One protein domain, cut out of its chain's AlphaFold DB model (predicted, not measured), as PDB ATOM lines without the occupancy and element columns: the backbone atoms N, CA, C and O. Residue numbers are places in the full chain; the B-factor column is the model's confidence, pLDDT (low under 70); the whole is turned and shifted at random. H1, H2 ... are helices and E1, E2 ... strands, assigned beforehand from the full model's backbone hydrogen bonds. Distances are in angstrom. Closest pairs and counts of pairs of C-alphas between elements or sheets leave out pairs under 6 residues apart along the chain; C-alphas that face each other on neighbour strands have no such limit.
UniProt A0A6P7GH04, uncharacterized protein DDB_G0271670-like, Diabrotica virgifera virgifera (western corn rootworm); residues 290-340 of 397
ATOM      1  N   GLN A 290     194.370 131.917 268.888       85.00
ATOM      2  CA  GLN A 290     193.495 133.027 269.275       85.00
ATOM      3  C   GLN A 290     193.125 132.967 270.768       85.00
ATOM      4  O   GLN A 290     193.243 133.976 271.464       85.00
ATOM      5  N   GLU A 291     192.740 131.788 271.272       82.81
ATOM      6  CA  GLU A 291     192.467 131.556 272.702       82.81
ATOM      7  C   GLU A 291     193.718 131.779 273.578       82.81
ATOM      8  O   GLU A 291     193.622 132.280 274.702       82.81
ATOM      9  N   GLU A 292     194.912 131.461 273.068       79.94
ATOM     10  CA  GLU A 292     196.174 131.735 273.761       79.94
ATOM     11  C   GLU A 292     196.567 133.216 273.758       79.94
ATOM     12  O   GLU A 292     197.109 133.680 274.766       79.94
ATOM     13  N   TRP A 293     196.278 133.966 272.687       78.94
ATOM     14  CA  TRP A 293     196.534 135.409 272.573       78.94
ATOM     15  C   TRP A 293     195.666 136.201 273.558       78.94
ATOM     16  O   TRP A 293     196.190 136.844 274.478       78.94
ATOM     17  N   GLY A 294     194.339 136.095 273.457       80.31
ATOM     18  CA  GLY A 294     193.433 136.692 274.436       80.31
ATOM     19  C   GLY A 294     191.997 136.876 273.958       80.31
ATOM     20  O   GLY A 294     191.617 136.484 272.861       80.31
ATOM     21  N   ASN A 295     191.186 137.481 274.828       84.00
ATOM     22  CA  ASN A 295     189.725 137.406 274.745       84.00
ATOM     23  C   ASN A 295     189.054 138.773 274.529       84.00
ATOM     24  O   ASN A 295     187.838 138.820 274.354       84.00
ATOM     25  N   ASN A 296     189.799 139.885 274.581       88.75
ATOM     26  CA  ASN A 296     189.235 141.222 274.394       88.75
ATOM     27  C   ASN A 296     189.574 141.799 273.017       88.75
ATOM     28  O   ASN A 296     190.640 142.370 272.807       88.75
ATOM     29  N   PHE A 297     188.608 141.726 272.110       89.62
ATOM     30  CA  PHE A 297     188.644 142.420 270.821       89.62
ATOM     31  C   PHE A 297     187.556 143.502 270.717       89.62
ATOM     32  O   PHE A 297     187.421 144.144 269.682       89.62
ATOM     33  N   THR A 298     186.771 143.717 271.777       91.62
ATOM     34  CA  THR A 298     185.488 144.441 271.704       91.62
ATOM     35  C   THR A 298     185.492 145.755 272.482       91.62
ATOM     36  O   THR A 298     184.648 146.606 272.215       91.62
ATOM     37  N   VAL A 299     186.410 145.944 273.433       92.75
ATOM     38  CA  VAL A 299     186.423 147.098 274.346       92.75
ATOM     39  C   VAL A 299     187.814 147.730 274.386       92.75
ATOM     40  O   VAL A 299     188.803 147.034 274.615       92.75
ATOM     41  N   ASN A 300     187.902 149.042 274.162       92.88
ATOM     42  CA  ASN A 300     189.170 149.775 274.196       92.88
ATOM     43  C   ASN A 300     189.559 150.228 275.618       92.88
ATOM     44  O   ASN A 300     188.815 150.014 276.576       92.88
ATOM     45  N   ASP A 301     190.736 150.841 275.761       91.25
ATOM     46  CA  ASP A 301     191.270 151.323 277.049       91.25
ATOM     47  C   ASP A 301     190.303 152.284 277.784       91.25
ATOM     48  O   ASP A 301     190.036 152.145 278.978       91.25
ATOM     49  N   ASN A 302     189.643 153.170 277.025       91.31
ATOM     50  CA  ASN A 302     188.623 154.112 277.507       91.31
ATOM     51  C   ASN A 302     187.273 153.441 277.854       91.31
ATOM     52  O   ASN A 302     186.329 154.123 278.254       91.31
ATOM     53  N   ARG A 303     187.166 152.114 277.705       88.88
ATOM     54  CA  ARG A 303     185.946 151.294 277.829       88.88
ATOM     55  C   ARG A 303     184.870 151.558 276.764       88.88
ATOM     56  O   ARG A 303     183.731 151.130 276.932       88.88
ATOM     57  N   GLU A 304     185.225 152.201 275.653       93.25
ATOM     58  CA  GLU A 304     184.347 152.337 274.485       93.25
ATOM     59  C   GLU A 304     184.281 151.011 273.705       93.25
ATOM     60  O   GLU A 304     185.247 150.240 273.679       93.25
ATOM     61  N   GLN A 305     183.170 150.764 273.006       94.19
ATOM     62  CA  GLN A 305     183.042 149.601 272.124       94.19
ATOM     63  C   GLN A 305     183.813 149.801 270.807       94.19
ATOM     64  O   GLN A 305     183.629 150.790 270.096       94.19
ATOM     65  N   VAL A 306     184.637 148.818 270.448       94.75
ATOM     66  CA  VAL A 306     185.408 148.783 269.199       94.75
ATOM     67  C   VAL A 306     184.489 148.383 268.041       94.75
ATOM     68  O   VAL A 306     184.124 147.217 267.884       94.75
ATOM     69  N   LYS A 307     184.111 149.357 267.209       94.81
ATOM     70  CA  LYS A 307     183.352 149.124 265.973       94.81
ATOM     71  C   LYS A 307     184.291 148.696 264.843       94.81
ATOM     72  O   LYS A 307     184.854 149.532 264.146       94.81
ATOM     73  N   TRP A 308     184.445 147.387 264.645       94.44
ATOM     74  CA  TRP A 308     185.380 146.818 263.662       94.44
ATOM     75  C   TRP A 308     185.169 147.288 262.213       94.44
ATOM     76  O   TRP A 308     186.143 147.448 261.487       94.44
ATOM     77  N   HIS A 309     183.927 147.569 261.809       95.62
ATOM     78  CA  HIS A 309     183.602 148.106 260.479       95.62
ATOM     79  C   HIS A 309     184.148 149.533 260.243       95.62
ATOM     80  O   HIS A 309     184.476 149.924 259.117       95.62
ATOM     81  N   ASP A 310     184.292 150.312 261.315       95.31
ATOM     82  CA  ASP A 310     184.686 151.718 261.238       95.31
ATOM     83  C   ASP A 310     186.217 151.875 261.195       95.31
ATOM     84  O   ASP A 310     186.707 152.938 260.825       95.31
ATOM     85  N   ILE A 311     186.986 150.824 261.510       96.25
ATOM     86  CA  ILE A 311     188.456 150.858 261.537       96.25
ATOM     87  C   ILE A 311     189.020 151.099 260.129       96.25
ATOM     88  O   ILE A 311     188.711 150.364 259.192       96.25
ATOM     89  N   LYS A 312     189.882 152.116 259.986       95.94
ATOM     90  CA  LYS A 312     190.573 152.473 258.727       95.94
ATOM     91  C   LYS A 312     192.083 152.248 258.772       95.94
ATOM     92  O   LYS A 312     192.709 152.051 257.734       95.94
ATOM     93  N   GLN A 313     192.672 152.247 259.968       96.19
ATOM     94  CA  GLN A 313     194.068 151.870 260.194       96.19
ATOM     95  C   GLN A 313     194.151 150.937 261.400       96.19
ATOM     96  O   GLN A 313     193.553 151.221 262.439       96.19
ATOM     97  N   LEU A 314     194.928 149.862 261.266       96.25
ATOM     98  CA  LEU A 314     195.289 148.941 262.340       96.25
ATOM     99  C   LEU A 314     196.820 148.886 262.430       96.25
ATOM    100  O   LEU A 314     197.497 148.746 261.413       96.25
ATOM    101  N   ARG A 315     197.365 148.998 263.640       95.06
ATOM    102  CA  ARG A 315     198.801 148.967 263.939       95.06
ATOM    103  C   ARG A 315     199.048 147.996 265.092       95.06
ATOM    104  O   ARG A 315     198.332 148.007 266.091       95.06
ATOM    105  N   VAL A 316     200.065 147.156 264.947       93.00
ATOM    106  CA  VAL A 316     200.509 146.178 265.951       93.00
ATOM    107  C   VAL A 316     202.014 146.351 266.115       93.00
ATOM    108  O   VAL A 316     202.721 146.556 265.131       93.00
ATOM    109  N   GLU A 317     202.507 146.307 267.351       91.94
ATOM    110  CA  GLU A 317     203.904 146.610 267.672       91.94
ATOM    111  C   GLU A 317     204.584 145.410 268.327       91.94
ATOM    112  O   GLU A 317     204.064 144.839 269.284       91.94
ATOM    113  N   LYS A 318     205.794 145.060 267.873       88.25
ATOM    114  CA  LYS A 318     206.598 143.977 268.473       88.25
ATOM    115  C   LYS A 318     206.935 144.260 269.946       88.25
ATOM    116  O   LYS A 318     207.124 143.334 270.727       88.25
ATOM    117  N   GLN A 319     206.987 145.539 270.312       87.81
ATOM    118  CA  GLN A 319     207.197 146.060 271.660       87.81
ATOM    119  C   GLN A 319     205.966 145.886 272.567       87.81
ATOM    120  O   GLN A 319     206.116 145.846 273.785       87.81
ATOM    121  N   GLN A 320     204.758 145.782 271.999       86.00
ATOM    122  CA  GLN A 320     203.499 145.651 272.741       86.00
ATOM    123  C   GLN A 320     202.625 144.523 272.156       86.00
ATOM    124  O   GLN A 320     201.531 144.784 271.662       86.00
ATOM    125  N   PRO A 321     203.059 143.248 272.229       83.69
ATOM    126  CA  PRO A 321     202.389 142.125 271.557       83.69
ATOM    127  C   PRO A 321     200.977 141.804 272.085       83.69
ATOM    128  O   PRO A 321     200.269 141.004 271.481       83.69
ATOM    129  N   MET A 322     200.563 142.409 273.204       86.19
ATOM    130  CA  MET A 322     199.219 142.285 273.793       86.19
ATOM    131  C   MET A 322     198.338 143.526 273.564       86.19
ATOM    132  O   MET A 322     197.225 143.591 274.091       86.19
ATOM    133  N   THR A 323     198.816 144.496 272.781       90.25
ATOM    134  CA  THR A 323     198.107 145.733 272.437       90.25
ATOM    135  C   THR A 323     197.975 145.839 270.921       90.25
ATOM    136  O   THR A 323     198.969 145.729 270.206       90.25
ATOM    137  N   PHE A 324     196.774 146.135 270.422       93.62
ATOM    138  CA  PHE A 324     196.631 146.691 269.076       93.62
ATOM    139  C   PHE A 324     196.141 148.135 269.128       93.62
ATOM    140  O   PHE A 324     195.470 148.577 270.065       93.62
ATOM    141  N   PHE A 325     196.522 148.873 268.098       95.69
ATOM    142  CA  PHE A 325     196.286 150.294 267.925       95.69
ATOM    143  C   PHE A 325     195.381 150.475 266.709       95.69
ATOM    144  O   PHE A 325     195.626 149.860 265.671       95.69
ATOM    145  N   TYR A 326     194.345 151.303 266.806       96.94
ATOM    146  CA  TYR A 326     193.412 151.522 265.698       96.94
ATOM    147  C   TYR A 326     192.998 152.986 265.545       96.94
ATOM    148  O   TYR A 326     193.112 153.777 266.485       96.94
ATOM    149  N   LYS A 327     192.521 153.330 264.346       97.06
ATOM    150  CA  LYS A 327     191.896 154.618 264.015       97.06
ATOM    151  C   LYS A 327     190.610 154.421 263.227       97.06
ATOM    152  O   LYS A 327     190.520 153.481 262.430       97.06
ATOM    153  N   THR A 328     189.652 155.317 263.426       95.81
ATOM    154  CA  THR A 328     188.349 155.345 262.737       95.81
ATOM    155  C   THR A 328     188.278 156.357 261.581       95.81
ATOM    156  O   THR A 328     187.430 156.224 260.703       95.81
ATOM    157  N   SER A 329     189.225 157.294 261.507       96.00
ATOM    158  CA  SER A 329     189.473 158.205 260.378       96.00
ATOM    159  C   SER A 329     190.966 158.239 260.020       96.00
ATOM    160  O   SER A 329     191.824 157.891 260.832       96.00
ATOM    161  N   TYR A 330     191.295 158.675 258.802       93.88
ATOM    162  CA  TYR A 330     192.679 158.970 258.402       93.88
ATOM    163  C   TYR A 330     193.198 160.292 258.994       93.88
ATOM    164  O   TYR A 330     194.408 160.460 259.117       93.88
ATOM    165  N   GLU A 331     192.292 161.187 259.393       94.19
ATOM    166  CA  GLU A 331     192.586 162.496 260.002       94.19
ATOM    167  C   GLU A 331     192.980 162.386 261.485       94.19
ATOM    168  O   GLU A 331     193.628 163.276 262.033       94.19
ATOM    169  N   GLU A 332     192.610 161.285 262.148       92.94
ATOM    170  CA  GLU A 332     193.017 161.007 263.526       92.94
ATOM    171  C   GLU A 332     194.547 160.937 263.604       92.94
ATOM    172  O   GLU A 332     195.177 160.083 262.977       92.94
ATOM    173  N   THR A 333     195.177 161.802 264.398       91.94
ATOM    174  CA  THR A 333     196.632 161.770 264.622       91.94
ATOM    175  C   THR A 333     197.014 160.652 265.597       91.94
ATOM    176  O   THR A 333     197.878 159.822 265.298       91.94
ATOM    177  N   VAL A 334     196.306 160.576 266.725       94.81
ATOM    178  CA  VAL A 334     196.477 159.589 267.804       94.81
ATOM    179  C   VAL A 334     195.778 158.267 267.463       94.81
ATOM    180  O   VAL A 334     194.706 158.264 266.868       94.81
ATOM    181  N   PHE A 335     196.362 157.129 267.855       95.56
ATOM    182  CA  PHE A 335     195.702 155.818 267.787       95.56
ATOM    183  C   PHE A 335     194.960 155.498 269.093       95.56
ATOM    184  O   PHE A 335     195.536 155.615 270.178       95.56
ATOM    185  N   LYS A 336     193.726 154.990 268.993       94.81
ATOM    186  CA  LYS A 336     193.022 154.343 270.113       94.81
ATOM    187  C   LYS A 336     193.661 152.979 270.409       94.81
ATOM    188  O   LYS A 336     194.128 152.303 269.492       94.81
ATOM    189  N   LYS A 337     193.701 152.569 271.683       94.88
ATOM    190  CA  LYS A 337     194.406 151.357 272.151       94.88
ATOM    191  C   LYS A 337     193.434 150.282 272.628       94.88
ATOM    192  O   LYS A 337     192.478 150.591 273.338       94.88
ATOM    193  N   VAL A 338     193.707 149.023 272.296       93.81
ATOM    194  CA  VAL A 338     192.964 147.850 272.781       93.81
ATOM    195  C   VAL A 338     193.941 146.845 273.370       93.81
ATOM    196  O   VAL A 338     194.813 146.334 272.669       93.81
ATOM    197  N   PHE A 339     193.773 146.537 274.656       90.06
ATOM    198  CA  PHE A 339     194.503 145.460 275.317       90.06
ATOM    199  C   PHE A 339     193.770 144.134 275.097       90.06
ATOM    200  O   PHE A 339     192.673 143.932 275.621       90.06
ATOM    201  N   VAL A 340     194.388 143.229 274.337       88.88
ATOM    202  CA  VAL A 340     193.827 141.920 273.943       88.88
ATOM    203  C   VAL A 340     193.659 140.987 275.149       88.88
ATOM    204  O   VAL A 340     192.766 140.133 275.197       88.88
TER     205      VAL A 340
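What this domain is: This is residues 290 to 340 of the 397 residues of the protein "uncharacterized protein DDB_G0271670-like" of Diabrotica virgifera virgifera (western corn rootworm) (UniProt A0A6P7GH04). There is little regular structure: a small antiparallel sheet of three short strands, with a long unnamed stretch, residues 294 to 312, arching over one face. H1, a short helix, lies beyond the end of the sheet where E2 begins and E3 ends. The printed part has 51 residues, 17 in named elements, in the order H1, E1, E2, E3, of mixed class. The whole is compact, with a radius of gyration of the C-alphas of 10.8 A and spans of 34 by 23 by 18 A.

Where its parts are: H1, residues 290 to 293, begins with C-alpha 290 at (193.495, 133.027, 269.275) and is 5.1 A long. E1 is residues 313 to 316, 10.3 A; E2, residues 323 to 327, 13.7 A. E3, residues 336 to 339, is 10.4 A and ends with C-alpha 339 at (194.503, 145.460, 275.317).

How they stand to each other: H1 is not on the sheet, and is too short for an O i to N i+4 pair; its one O i to N i+3 pair is within hydrogen-bond range. E1, E2 and E3 form a meander, each strand the antiparallel neighbour of the one before. The hairpin E1 and E2 has N 315 and O 325 at 2.8 A, within hydrogen-bond range; the hairpin E2 and E3 has N 326 and O 336 at 2.9 A.

The domain as a whole: The C-alphas of Glu 292 and Glu 331, the two farthest apart, are 33.9 A apart. The link H1 to E1 is long, with 19 residues. The printed part has no cut, and no printed residue is under 70 in pLDDT.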